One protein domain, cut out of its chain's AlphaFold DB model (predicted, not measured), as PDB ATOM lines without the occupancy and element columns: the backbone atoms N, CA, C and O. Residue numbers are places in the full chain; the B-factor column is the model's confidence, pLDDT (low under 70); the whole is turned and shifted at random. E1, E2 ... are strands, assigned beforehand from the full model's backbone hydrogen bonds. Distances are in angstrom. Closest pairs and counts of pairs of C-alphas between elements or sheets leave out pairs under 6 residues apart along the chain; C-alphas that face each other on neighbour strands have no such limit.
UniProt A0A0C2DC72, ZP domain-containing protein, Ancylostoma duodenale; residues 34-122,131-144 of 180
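What this domain is: This is residues 34 to 122 and 131 to 144 of the 180 residues of the protein "ZP domain-containing protein" of Ancylostoma duodenale (UniProt A0A0C2DC72). Little regular structure is present: a small three-stranded sheet, with the short hairpin E3 and E4 near its E5 edge and a long stretch with no named element, residues 91 to 122, that loops out, folds back and then runs out as a tail ending far from the sheet at Lys 122. The 103 printed residues hold five named strands, E1 to E5 in chain order, with 24 residues, and no named helix; the class is all strand. The sheet's order is E1, E2, E5, antiparallel. The whole is compact, radius of gyration of the C-alphas 14.5 A, yet elongated, spanning 47 by 29 by 27 A.

How they stand to each other: Inner strand E2, residues 47 to 53, is antiparallel to E5, residues 84 to 90, at 164 degrees; N 50 and O 87 are 2.9 A apart, within hydrogen-bond range. E1, residues 40 to 43, forms a hairpin with E2, N 42 to O 49 being 2.8 A. E3, residues 61 to 63, and E4, residues 74 to 76, form another, N 62 to O 75 being 2.8 A. The closest C-alphas of E4 and E5, Gln 75 and Phe 87, are 6.9 A apart.

Where its parts are: E2 measures 19.7 A and E5 19.9 A. E1 begins at C-alpha 40 (106.716, 209.722, 320.878); E5 ends at C-alpha 90 (118.024, 217.105, 311.312).

The domain as a whole: Residues 123 to 130 are not printed, a gap of 27.2 A between C-alphas 122 and 131. No link between named strands is long. Confidence is under 70 for 36 residues, among them 131 to 144.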
ATOM      1  N   ALA A  34     109.489 193.491 321.242       82.75
ATOM      2  CA  ALA A  34     108.311 194.244 320.865       82.75
ATOM      3  C   ALA A  34     108.489 195.734 321.184       82.75
ATOM      4  O   ALA A  34     108.931 196.102 322.269       82.75
ATOM      5  N   VAL A  35     108.103 196.609 320.251       86.38
ATOM      6  CA  VAL A  35     107.788 198.004 320.591       86.38
ATOM      7  C   VAL A  35     106.481 197.971 321.374       86.38
ATOM      8  O   VAL A  35     105.499 197.408 320.885       86.38
ATOM      9  N   THR A  36     106.539 198.511 322.585       86.56
ATOM     10  CA  THR A  36     105.480 198.446 323.604       86.56
ATOM     11  C   THR A  36     104.334 199.385 323.268       86.56
ATOM     12  O   THR A  36     103.181 198.970 323.282       86.56
ATOM     13  N   ASP A  37     104.682 200.605 322.867       84.75
ATOM     14  CA  ASP A  37     103.743 201.682 322.596       84.75
ATOM     15  C   ASP A  37     104.060 202.397 321.286       84.75
ATOM     16  O   ASP A  37     105.096 202.219 320.640       84.75
ATOM     17  N   ARG A  38     103.146 203.273 320.896       80.81
ATOM     18  CA  ARG A  38     103.367 204.197 319.800       80.81
ATOM     19  C   ARG A  38     104.565 205.119 320.088       80.81
ATOM     20  O   ARG A  38     104.631 205.657 321.190       80.81
ATOM     21  N   PRO A  39     105.483 205.342 319.127       88.19
ATOM     22  CA  PRO A  39     106.620 206.228 319.352       88.19
ATOM     23  C   PRO A  39     106.182 207.659 319.661       88.19
ATOM     24  O   PRO A  39     105.288 208.191 318.994       88.19
ATOM     25  N   SER A  40     106.858 208.291 320.616       90.62
ATOM     26  CA  SER A  40     106.716 209.722 320.878       90.62
ATOM     27  C   SER A  40     107.525 210.500 319.846       90.62
ATOM     28  O   SER A  40     108.674 210.155 319.565       90.62
ATOM     29  N   VAL A  41     106.934 211.546 319.271       87.75
ATOM     30  CA  VAL A  41     107.573 212.378 318.245       87.75
ATOM     31  C   VAL A  41     107.573 213.826 318.708       87.75
ATOM     32  O   VAL A  41     106.518 214.384 318.989       87.75
ATOM     33  N   TYR A  42     108.750 214.445 318.721       88.75
ATOM     34  CA  TYR A  42     108.919 215.866 319.002       88.75
ATOM     35  C   TYR A  42     109.471 216.555 317.756       88.75
ATOM     36  O   TYR A  42     110.589 216.278 317.322       88.75
ATOM     37  N   CYS A  43     108.675 217.442 317.167       83.00
ATOM     38  CA  CYS A  43     109.062 218.234 316.005       83.00
ATOM     39  C   CYS A  43     109.623 219.580 316.490       83.00
ATOM     40  O   CYS A  43     108.860 220.470 316.860       83.00
ATOM     41  N   GLY A  44     110.947 219.714 316.526       77.12
ATOM     42  CA  GLY A  44     111.634 220.985 316.756       77.12
ATOM     43  C   GLY A  44     111.758 221.806 315.471       77.12
ATOM     44  O   GLY A  44     111.299 221.397 314.411       77.12
ATOM     45  N   ILE A  45     112.391 222.977 315.563       75.19
ATOM     46  CA  ILE A  45     112.633 223.857 314.402       75.19
ATOM     47  C   ILE A  45     113.799 223.328 313.552       75.19
ATOM     48  O   ILE A  45     113.738 223.371 312.324       75.19
ATOM     49  N   ASP A  46     114.826 222.779 314.209       79.75
ATOM     50  CA  ASP A  46     116.045 222.284 313.561       79.75
ATOM     51  C   ASP A  46     116.090 220.752 313.453       79.75
ATOM     52  O   ASP A  46     116.765 220.208 312.576       79.75
ATOM     53  N   ASN A  47     115.375 220.039 314.326       84.50
ATOM     54  CA  ASN A  47     115.420 218.585 314.403       84.50
ATOM     55  C   ASN A  47     114.077 217.934 314.762       84.50
ATOM     56  O   ASN A  47     113.201 218.532 315.381       84.50
ATOM     57  N   ILE A  48     113.931 216.670 314.376       87.00
ATOM     58  CA  ILE A  48     112.829 215.779 314.732       87.00
ATOM     59  C   ILE A  48     113.398 214.712 315.659       87.00
ATOM     60  O   ILE A  48     114.330 213.997 315.294       87.00
ATOM     61  N   ILE A  49     112.817 214.575 316.846       90.88
ATOM     62  CA  ILE A  49     113.201 213.559 317.821       90.88
ATOM     63  C   ILE A  49     112.122 212.483 317.849       90.88
ATOM     64  O   ILE A  49     110.952 212.779 318.084       90.88
ATOM     65  N   VAL A  50     112.518 211.230 317.649       91.50
ATOM     66  CA  VAL A  50     111.639 210.061 317.761       91.50
ATOM     67  C   VAL A  50     112.107 209.203 318.930       91.50
ATOM     68  O   VAL A  50     113.258 208.770 318.963       91.50
ATOM     69  N   GLU A  51     111.220 208.939 319.883       92.06
ATOM     70  CA  GLU A  51     111.485 208.086 321.040       92.06
ATOM     71  C   GLU A  51     110.643 206.813 320.963       92.06
ATOM     72  O   GLU A  51     109.417 206.856 320.851       92.06
ATOM     73  N   ILE A  52     111.314 205.666 321.013       90.81
ATOM     74  CA  ILE A  52     110.716 204.340 320.861       90.81
ATOM     75  C   ILE A  52     110.949 203.558 322.150       90.81
ATOM     76  O   ILE A  52     112.094 203.374 322.564       90.81
ATOM     77  N   ASN A  53     109.871 203.049 322.743       91.06
ATOM     78  CA  ASN A  53     109.936 202.180 323.912       91.06
ATOM     79  C   ASN A  53     109.783 200.718 323.497       91.06
ATOM     80  O   ASN A  53     108.838 200.336 322.806       91.06
ATOM     81  N   THR A  54     110.700 199.880 323.952       89.94
ATOM     82  CA  THR A  54     110.734 198.445 323.660       89.94
ATOM     83  C   THR A  54     110.568 197.621 324.936       89.94
ATOM     84  O   THR A  54     110.746 198.133 326.037       89.94
ATOM     85  N   GLU A  55     110.156 196.361 324.812       89.25
ATOM     86  CA  GLU A  55     109.898 195.478 325.959       89.25
ATOM     87  C   GLU A  55     111.206 195.036 326.635       89.25
ATOM     88  O   GLU A  55     111.308 194.965 327.860       89.25
ATOM     89  N   LYS A  56     112.235 194.784 325.825       88.44
ATOM     90  CA  LYS A  56     113.597 194.417 326.230       88.44
ATOM     91  C   LYS A  56     114.566 195.534 325.817       88.44
ATOM     92  O   LYS A  56     114.226 196.331 324.948       88.44
ATOM     93  N   PRO A  57     115.791 195.606 326.367       89.81
ATOM     94  CA  PRO A  57     116.770 196.600 325.937       89.81
ATOM     95  C   PRO A  57     117.000 196.605 324.421       89.81
ATOM     96  O   PRO A  57     117.214 195.554 323.806       89.81
ATOM     97  N   PHE A  58     116.955 197.788 323.813       87.31
ATOM     98  CA  PHE A  58     117.027 197.928 322.367       87.31
ATOM     99  C   PHE A  58     118.445 197.643 321.862       87.31
ATOM    100  O   PHE A  58     119.420 198.272 322.273       87.31
ATOM    101  N   ARG A  59     118.562 196.689 320.935       85.56
ATOM    102  CA  ARG A  59     119.804 196.362 320.228       85.56
ATOM    103  C   ARG A  59     119.499 196.325 318.744       85.56
ATOM    104  O   ARG A  59     118.862 195.395 318.263       85.56
ATOM    105  N   GLY A  60     119.928 197.352 318.026       84.94
ATOM    106  CA  GLY A  60     119.611 197.478 316.615       84.94
ATOM    107  C   GLY A  60     120.063 198.801 316.025       84.94
ATOM    108  O   GLY A  60     120.862 199.537 316.610       84.94
ATOM    109  N   ARG A  61     119.537 199.078 314.836       88.56
ATOM    110  CA  ARG A  61     119.800 200.297 314.077       88.56
ATOM    111  C   ARG A  61     118.482 201.006 313.814       88.56
ATOM    112  O   ARG A  61     117.504 200.361 313.454       88.56
ATOM    113  N   LEU A  62     118.483 202.317 313.980       90.44
ATOM    114  CA  LEU A  62     117.411 203.218 313.579       90.44
ATOM    115  C   LEU A  62     117.924 204.000 312.380       90.44
ATOM    116  O   LEU A  62     119.057 204.466 312.405       90.44
ATOM    117  N   TYR A  63     117.142 204.104 311.316       91.25
ATOM    118  CA  TYR A  63     117.557 204.841 310.130       91.25
ATOM    119  C   TYR A  63     116.356 205.389 309.376       91.25
ATOM    120  O   TYR A  63     115.258 204.831 309.440       91.25
ATOM    121  N   VAL A  64     116.572 206.475 308.637       88.25
ATOM    122  CA  VAL A  64     115.568 206.968 307.691       88.25
ATOM    123  C   VAL A  64     115.502 206.012 306.507       88.25
ATOM    124  O   VAL A  64     116.521 205.568 305.977       88.25
ATOM    125  N   GLN A  65     114.287 205.672 306.086       82.94
ATOM    126  CA  GLN A  65     114.071 204.768 304.964       82.94
ATOM    127  C   GLN A  65     114.811 205.260 303.705       82.94
ATOM    128  O   GLN A  65     114.591 206.379 303.252       82.94
ATOM    129  N   GLY A  66     115.660 204.404 303.127       82.06
ATOM    130  CA  GLY A  66     116.493 204.739 301.963       82.06
ATOM    131  C   GLY A  66     117.850 205.372 302.297       82.06
ATOM    132  O   GLY A  66     118.677 205.500 301.404       82.06
ATOM    133  N   GLU A  67     118.112 205.685 303.567       87.94
ATOM    134  CA  GLU A  67     119.335 206.348 304.043       87.94
ATOM    135  C   GLU A  67     120.140 205.468 305.019       87.94
ATOM    136  O   GLU A  67     120.911 205.963 305.833       87.94
ATOM    137  N   ALA A  68     119.976 204.143 304.955       87.50
ATOM    138  CA  ALA A  68     120.623 203.205 305.882       87.50
ATOM    139  C   ALA A  68     122.163 203.165 305.784       87.50
ATOM    140  O   ALA A  68     122.808 202.604 306.666       87.50
ATOM    141  N   GLU A  69     122.740 203.711 304.710       88.25
ATOM    142  CA  GLU A  69     124.191 203.832 304.491       88.25
ATOM    143  C   GLU A  69     124.724 205.230 304.845       88.25
ATOM    144  O   GLU A  69     125.931 205.465 304.828       88.25
ATOM    145  N   ASN A  70     123.832 206.176 305.148       89.50
ATOM    146  CA  ASN A  70     124.189 207.540 305.491       89.50
ATOM    147  C   ASN A  70     124.302 207.669 307.013       89.50
ATOM    148  O   ASN A  70     123.296 207.686 307.718       89.50
ATOM    149  N   GLU A  71     125.527 207.809 307.519       90.75
ATOM    150  CA  GLU A  71     125.816 207.922 308.957       90.75
ATOM    151  C   GLU A  71     125.120 209.117 309.640       90.75
ATOM    152  O   GLU A  71     124.941 209.104 310.853       90.75
ATOM    153  N   GLN A  72     124.692 210.145 308.894       88.38
ATOM    154  CA  GLN A  72     123.909 211.262 309.455       88.38
ATOM    155  C   GLN A  72     122.426 210.918 309.661       88.38
ATOM    156  O   GLN A  72     121.716 211.628 310.366       88.38
ATOM    157  N   CYS A  73     121.958 209.847 309.026       91.44
ATOM    158  CA  CYS A  73     120.564 209.408 308.986       91.44
ATOM    159  C   CYS A  73     120.401 207.987 309.536       91.44
ATOM    160  O   CYS A  73     119.347 207.371 309.362       91.44
ATOM    161  N   LEU A  74     121.452 207.477 310.176       91.50
ATOM    162  CA  LEU A  74     121.575 206.164 310.776       91.50
ATOM    163  C   LEU A  74     122.070 206.345 312.210       91.50
ATOM    164  O   LEU A  74     123.062 207.013 312.472       91.50
ATOM    165  N   GLN A  75     121.423 205.664 313.143       91.25
ATOM    166  CA  GLN A  75     121.878 205.536 314.511       91.25
ATOM    167  C   GLN A  75     121.934 204.063 314.891       91.25
ATOM    168  O   GLN A  75     120.931 203.352 314.883       91.25
ATOM    169  N   THR A  76     123.117 203.602 315.284       89.75
ATOM    170  CA  THR A  76     123.279 202.281 315.899       89.75
ATOM    171  C   THR A  76     123.190 202.430 317.412       89.75
ATOM    172  O   THR A  76     123.897 203.254 317.995       89.75
ATOM    173  N   ALA A  77     122.325 201.649 318.060       84.38
ATOM    174  CA  ALA A  77     122.204 201.654 319.513       84.38
ATOM    175  C   ALA A  77     123.520 201.197 320.155       84.38
ATOM    176  O   ALA A  77     123.946 200.058 319.964       84.38
ATOM    177  N   LYS A  78     124.175 202.105 320.889       69.50
ATOM    178  CA  LYS A  78     125.462 201.841 321.554       69.50
ATOM    179  C   LYS A  78     125.277 201.236 322.947       69.50
ATOM    180  O   LYS A  78     126.029 200.342 323.315       69.50
ATOM    181  N   ASP A  79     124.242 201.667 323.670       67.12
ATOM    182  CA  ASP A  79     123.881 201.150 324.990       67.12
ATOM    183  C   ASP A  79     122.679 200.209 324.890       67.12
ATOM    184  O   ASP A  79     121.521 200.616 324.942       67.12
ATOM    185  N   GLY A  80     122.957 198.910 324.769       66.31
ATOM    186  CA  GLY A  80     121.943 197.851 324.786       66.31
ATOM    187  C   GLY A  80     121.408 197.531 326.186       66.31
ATOM    188  O   GLY A  80     121.113 196.363 326.456       66.31
ATOM    189  N   SER A  81     121.387 198.524 327.079       76.12
ATOM    190  CA  SER A  81     120.896 198.460 328.462       76.12
ATOM    191  C   SER A  81     119.563 199.189 328.636       76.12
ATOM    192  O   SER A  81     118.764 198.786 329.479       76.12
ATOM    193  N   SER A  82     119.300 200.212 327.817       86.88
ATOM    194  CA  SER A  82     118.042 200.952 327.823       86.88
ATOM    195  C   SER A  82     117.005 200.269 326.939       86.88
ATOM    196  O   SER A  82     117.289 199.832 325.823       86.88
ATOM    197  N   ASN A  83     115.779 200.206 327.435       88.94
ATOM    198  CA  ASN A  83     114.592 199.837 326.674       88.94
ATOM    199  C   ASN A  83     114.019 201.014 325.861       88.94
ATOM    200  O   ASN A  83     113.125 200.809 325.041       88.94
ATOM    201  N   GLN A  84     114.552 202.223 326.050       89.94
ATOM    202  CA  GLN A  84     114.226 203.410 325.268       89.94
ATOM    203  C   GLN A  84     115.305 203.672 324.213       89.94
ATOM    204  O   GLN A  84     116.494 203.763 324.531       89.94
ATOM    205  N   ALA A  85     114.877 203.857 322.966       90.62
ATOM    206  CA  ALA A  85     115.725 204.275 321.863       90.62
ATOM    207  C   ALA A  85     115.300 205.665 321.375       90.62
ATOM    208  O   ALA A  85     114.161 205.861 320.958       90.62
ATOM    209  N   LYS A  86     116.222 206.629 321.431       91.94
ATOM    210  CA  LYS A  86     116.023 208.003 320.957       91.94
ATOM    211  C   LYS A  86     116.743 208.193 319.631       91.94
ATOM    212  O   LYS A  86     117.919 207.853 319.555       91.94
ATOM    213  N   PHE A  87     116.063 208.745 318.634       92.38
ATOM    214  CA  PHE A  87     116.604 209.031 317.309       92.38
ATOM    215  C   PHE A  87     116.429 210.510 316.977       92.38
ATOM    216  O   PHE A  87     115.311 211.017 317.023       92.38
ATOM    217  N   ASP A  88     117.534 211.189 316.683       91.38
ATOM    218  CA  ASP A  88     117.579 212.627 316.404       91.38
ATOM    219  C   ASP A  88     117.864 212.854 314.916       91.38
ATOM    220  O   ASP A  88     118.878 212.388 314.393       91.38
ATOM    221  N   LEU A  89     116.937 213.518 314.226       89.31
ATOM    222  CA  LEU A  89     116.961 213.715 312.783       89.31
ATOM    223  C   LEU A  89     116.976 215.205 312.434       89.31
ATOM    224  O   LEU A  89     115.998 215.895 312.718       89.31
ATOM    225  N   PRO A  90     118.011 215.716 311.750       85.75
ATOM    226  CA  PRO A  90     118.024 217.105 311.312       85.75
ATOM    227  C   PRO A  90     116.964 217.367 310.233       85.75
ATOM    228  O   PRO A  90     116.819 216.610 309.267       85.75
ATOM    229  N   ILE A  91     116.232 218.471 310.370       79.00
ATOM    230  CA  ILE A  91     115.205 218.888 309.412       79.00
ATOM    231  C   ILE A  91     115.856 219.302 308.089       79.00
ATOM    232  O   ILE A  91     116.912 219.924 308.045       79.00
ATOM    233  N   GLY A  92     115.223 218.922 306.974       76.69
ATOM    234  CA  GLY A  92     115.729 219.205 305.626       76.69
ATOM    235  C   GLY A  92     116.841 218.264 305.145       76.69
ATOM    236  O   GLY A  92     117.256 218.374 303.992       76.69
ATOM    237  N   ALA A  93     117.279 217.318 305.976       81.56
ATOM    238  CA  ALA A  93     118.245 216.284 305.618       81.56
ATOM    239  C   ALA A  93     117.566 214.940 305.272       81.56
ATOM    240  O   ALA A  93     116.340 214.840 305.175       81.56
ATOM    241  N   CYS A  94     118.374 213.897 305.056       84.44
ATOM    242  CA  CYS A  94     117.942 212.494 304.971       84.44
ATOM    243  C   CYS A  94     116.835 212.191 303.948       84.44
ATOM    244  O   CYS A  94     116.023 211.295 304.164       84.44
ATOM    245  N   ASN A  95     116.757 212.966 302.859       78.31
ATOM    246  CA  ASN A  95     115.764 212.804 301.792       78.31
ATOM    247  C   ASN A  95     114.311 212.613 302.288       78.31
ATOM    248  O   ASN A  95     113.479 212.053 301.571       78.31
ATOM    249  N   MET A  96     113.958 213.170 303.458       71.31
ATOM    250  CA  MET A  96     112.643 213.021 304.115       71.31
ATOM    251  C   MET A  96     111.468 213.610 303.302       71.31
ATOM    252  O   MET A  96     110.321 213.588 303.734       71.31
ATOM    253  N   ARG A  97     111.741 214.155 302.106       61.22
ATOM    254  CA  ARG A  97     110.820 214.942 301.276       61.22
ATOM    255  C   ARG A  97     110.233 214.201 300.068       61.22
ATOM    256  O   ARG A  97     109.506 214.811 299.287       61.22
ATOM    257  N   ARG A  98     110.481 212.901 299.872       53.88
ATOM    258  CA  ARG A  98     109.834 212.145 298.778       53.88
ATOM    259  C   ARG A  98     109.398 210.750 299.206       53.88
ATOM    260  O   ARG A  98     110.207 209.839 299.308       53.88
ATOM    261  N   GLN A  99     108.087 210.577 299.349       47.50
ATOM    262  CA  GLN A  99     107.468 209.273 299.547       47.50
ATOM    263  C   GLN A  99     107.623 208.431 298.265       47.50
ATOM    264  O   GLN A  99     107.166 208.818 297.189       47.50
ATOM    265  N   ARG A 100     108.282 207.278 298.376       45.38
ATOM    266  CA  ARG A 100     108.325 206.215 297.362       45.38
ATOM    267  C   ARG A 100     108.008 204.895 298.068       45.38
ATOM    268  O   ARG A 100     108.414 204.696 299.209       45.38
ATOM    269  N   THR A 101     107.240 204.022 297.425       44.28
ATOM    270  CA  THR A 101     106.796 202.749 298.011       44.28
ATOM    271  C   THR A 101     107.933 201.729 297.997       44.28
ATOM    272  O   THR A 101     108.495 201.472 296.934       44.28
ATOM    273  N   TYR A 102     108.239 201.112 299.143       51.09
ATOM    274  CA  TYR A 102     109.231 200.036 299.251       51.09
ATOM    275  C   TYR A 102     108.797 198.965 300.254       51.09
ATOM    276  O   TYR A 102     107.921 199.194 301.088       51.09
ATOM    277  N   PHE A 103     109.421 197.791 300.154       44.28
ATOM    278  CA  PHE A 103     109.114 196.612 300.958       44.28
ATOM    279  C   PHE A 103     109.936 196.600 302.254       44.28
ATOM    280  O   PHE A 103     111.149 196.790 302.225       44.28
ATOM    281  N   VAL A 104     109.260 196.369 303.378       53.97
ATOM    282  CA  VAL A 104     109.839 196.187 304.721       53.97
ATOM    283  C   VAL A 104     110.025 194.683 304.957       53.97
ATOM    284  O   VAL A 104     109.165 193.900 304.545       53.97
ATOM    285  N   THR A 105     111.136 194.249 305.565       52.06
ATOM    286  CA  THR A 105     111.339 192.825 305.894       52.06
ATOM    287  C   THR A 105     110.629 192.460 307.199       52.06
ATOM    288  O   THR A 105     110.334 193.328 308.012       52.06
ATOM    289  N   GLY A 106     110.326 191.177 307.418       49.75
ATOM    290  CA  GLY A 106     109.440 190.735 308.509       49.75
ATOM    291  C   GLY A 106     109.890 191.060 309.943       49.75
ATOM    292  O   GLY A 106     109.068 190.959 310.847       49.75
ATOM    293  N   MET A 107     111.149 191.454 310.160       61.66
ATOM    294  CA  MET A 107     111.676 191.858 311.476       61.66
ATOM    295  C   MET A 107     111.788 193.381 311.641       61.66
ATOM    296  O   MET A 107     112.000 193.868 312.752       61.66
ATOM    297  N   ASP A 108     111.652 194.142 310.554       64.06
ATOM    298  CA  ASP A 108     111.792 195.592 310.571       64.06
ATOM    299  C   ASP A 108     110.446 196.240 310.915       64.06
ATOM    300  O   ASP A 108     109.412 195.953 310.308       64.06
ATOM    301  N   ARG A 109     110.451 197.162 311.880       76.56
ATOM    302  CA  ARG A 109     109.298 198.030 312.146       76.56
ATOM    303  C   ARG A 109     109.514 199.369 311.456       76.56
ATOM    304  O   ARG A 109     110.553 199.998 311.636       76.56
ATOM    305  N   ALA A 110     108.522 199.806 310.688       80.50
ATOM    306  CA  ALA A 110     108.542 201.085 309.991       80.50
ATOM    307  C   ALA A 110     107.451 202.005 310.544       80.50
ATOM    308  O   ALA A 110     106.290 201.608 310.659       80.50
ATOM    309  N   PHE A 111     107.824 203.245 310.852       82.38
ATOM    310  CA  PHE A 111     106.912 204.282 311.323       82.38
ATOM    311  C   PHE A 111     106.911 205.442 310.332       82.38
ATOM    312  O   PHE A 111     107.965 205.888 309.884       82.38
ATOM    313  N   HIS A 112     105.722 205.938 309.996       79.38
ATOM    314  CA  HIS A 112     105.574 207.120 309.156       79.38
ATOM    315  C   HIS A 112     105.391 208.344 310.049       79.38
ATOM    316  O   HIS A 112     104.300 208.598 310.557       79.38
ATOM    317  N   VAL A 113     106.474 209.089 310.249       80.44
ATOM    318  CA  VAL A 113     106.474 210.324 311.034       80.44
ATOM    319  C   VAL A 113     106.178 211.508 310.115       80.44
ATOM    320  O   VAL A 113     106.774 211.623 309.044       80.44
ATOM    321  N   ARG A 114     105.252 212.383 310.517       74.38
ATOM    322  CA  ARG A 114     104.903 213.612 309.792       74.38
ATOM    323  C   ARG A 114     104.915 214.789 310.757       74.38
ATOM    324  O   ARG A 114     104.145 214.802 311.708       74.38
ATOM    325  N   CYS A 115     105.765 215.772 310.481       72.88
ATOM    326  CA  CYS A 115     105.750 217.062 311.158       72.88
ATOM    327  C   CYS A 115     105.142 218.095 310.207       72.88
ATOM    328  O   CYS A 115     105.660 218.306 309.107       72.88
ATOM    329  N   PHE A 116     104.041 218.722 310.614       69.25
ATOM    330  CA  PHE A 116     103.428 219.815 309.868       69.25
ATOM    331  C   PHE A 116     103.960 221.137 310.407       69.25
ATOM    332  O   PHE A 116     103.454 221.676 311.385       69.25
ATOM    333  N   PHE A 117     104.997 221.657 309.761       65.69
ATOM    334  CA  PHE A 117     105.412 223.034 309.978       65.69
ATOM    335  C   PHE A 117     104.483 223.913 309.153       65.69
ATOM    336  O   PHE A 117     104.494 223.838 307.922       65.69
ATOM    337  N   LEU A 118     103.659 224.718 309.819       59.78
ATOM    338  CA  LEU A 118     102.944 225.809 309.168       59.78
ATOM    339  C   LEU A 118     103.984 226.861 308.758       59.78
ATOM    340  O   LEU A 118     104.152 227.893 309.398       59.78
ATOM    341  N   GLU A 119     104.717 226.593 307.679       47.22
ATOM    342  CA  GLU A 119     105.278 227.671 306.877       47.22
ATOM    343  C   GLU A 119     104.084 228.550 306.488       47.22
ATOM    344  O   GLU A 119     103.016 228.023 306.175       47.22
ATOM    345  N   SER A 120     104.203 229.871 306.607       37.88
ATOM    346  CA  SER A 120     103.109 230.831 306.411       37.88
ATOM    347  C   SER A 120     102.616 230.855 304.954       37.88
ATOM    348  O   SER A 120     102.772 231.826 304.217       37.88
ATOM    349  N   VAL A 121     101.989 229.772 304.505       40.59
ATOM    350  CA  VAL A 121     101.368 229.658 303.198       40.59
ATOM    351  C   VAL A 121      99.956 230.199 303.343       40.59
ATOM    352  O   VAL A 121      99.040 229.529 303.818       40.59
ATOM    353  N   LYS A 122      99.785 231.457 302.928       45.69
ATOM    354  CA  LYS A 122      98.474 231.998 302.561       45.69
ATOM    355  C   LYS A 122      97.766 230.974 301.668       45.69
ATOM    356  O   LYS A 122      98.273 230.639 300.603       45.69
ATOM    357  N   GLY A 131      92.381 206.583 299.059       60.28
ATOM    358  CA  GLY A 131      92.498 205.599 300.129       60.28
ATOM    359  C   GLY A 131      93.859 204.901 300.145       60.28
ATOM    360  O   GLY A 131      94.344 204.419 299.123       60.28
ATOM    361  N   THR A 132      94.467 204.825 301.326       32.72
ATOM    362  CA  THR A 132      95.659 204.014 301.606       32.72
ATOM    363  C   THR A 132      95.546 203.372 302.993       32.72
ATOM    364  O   THR A 132      94.825 203.864 303.859       32.72
ATOM    365  N   LEU A 133      96.194 202.209 303.143       36.09
ATOM    366  CA  LEU A 133      96.179 201.292 304.295       36.09
ATOM    367  C   LEU A 133      96.237 202.016 305.654       36.09
ATOM    368  O   LEU A 133      96.961 202.997 305.791       36.09
ATOM    369  N   LYS A 134      95.509 201.496 306.660       28.14
ATOM    370  CA  LYS A 134      95.431 202.061 308.022       28.14
ATOM    371  C   LYS A 134      96.796 202.049 308.720       28.14
ATOM    372  O   LYS A 134      97.109 201.140 309.482       28.14
ATOM    373  N   THR A 135      97.596 203.074 308.476       41.44
ATOM    374  CA  THR A 135      98.623 203.536 309.404       41.44
ATOM    375  C   THR A 135      97.939 204.420 310.430       41.44
ATOM    376  O   THR A 135      97.266 205.379 310.051       41.44
ATOM    377  N   GLU A 136      98.095 204.126 311.718       44.12
ATOM    378  CA  GLU A 136      97.757 205.125 312.727       44.12
ATOM    379  C   GLU A 136      98.618 206.363 312.446       44.12
ATOM    380  O   GLU A 136      99.830 206.243 312.250       44.12
ATOM    381  N   VAL A 137      98.025 207.559 312.434       45.00
ATOM    382  CA  VAL A 137      98.726 208.846 312.249       45.00
ATOM    383  C   VAL A 137      98.868 209.519 313.617       45.00
ATOM    384  O   VAL A 137      97.914 209.500 314.394       45.00
ATOM    385  N   VAL A 138     100.096 209.881 314.027       52.22
ATOM    386  CA  VAL A 138     100.323 210.610 315.289       52.22
ATOM    387  C   VAL A 138     100.243 212.031 314.800       52.22
ATOM    388  O   VAL A 138     101.209 212.544 314.244       52.22
ATOM    389  N   GLU A 139      99.056 212.608 314.862       45.00
ATOM    390  CA  GLU A 139      98.880 214.011 314.528       45.00
ATOM    391  C   GLU A 139      99.003 214.762 315.841       45.00
ATOM    392  O   GLU A 139      98.158 214.634 316.724       45.00
ATOM    393  N   GLN A 140     100.111 215.476 316.002       49.28
ATOM    394  CA  GLN A 140     100.255 216.445 317.070       49.28
ATOM    395  C   GLN A 140     100.276 217.823 316.416       49.28
ATOM    396  O   GLN A 140     101.171 218.136 315.632       49.28
ATOM    397  N   GLU A 141      99.230 218.609 316.671       40.22
ATOM    398  CA  GLU A 141      99.176 220.013 316.273       40.22
ATOM    399  C   GLU A 141     100.122 220.808 317.174       40.22
ATOM    400  O   GLU A 141      99.992 220.799 318.399       40.22
ATOM    401  N   PHE A 142     101.086 221.489 316.560       53.91
ATOM    402  CA  PHE A 142     102.024 222.362 317.252       53.91
ATOM    403  C   PHE A 142     101.684 223.821 316.945       53.91
ATOM    404  O   PHE A 142     101.447 224.184 315.793       53.91
ATOM    405  N   GLN A 143     101.676 224.660 317.981       43.44
ATOM    406  CA  GLN A 143     101.590 226.111 317.840       43.44
ATOM    407  C   GLN A 143     103.018 226.645 317.676       43.44
ATOM    408  O   GLN A 143     103.852 226.462 318.561       43.44
ATOM    409  N   LEU A 144     103.322 227.248 316.526       51.03
ATOM    410  CA  LEU A 144     104.590 227.955 316.323       51.03
ATOM    411  C   LEU A 144     104.557 229.286 317.097       51.03
ATOM    412  O   LEU A 144     103.482 229.875 317.209       51.03
TER     413      LEU A 144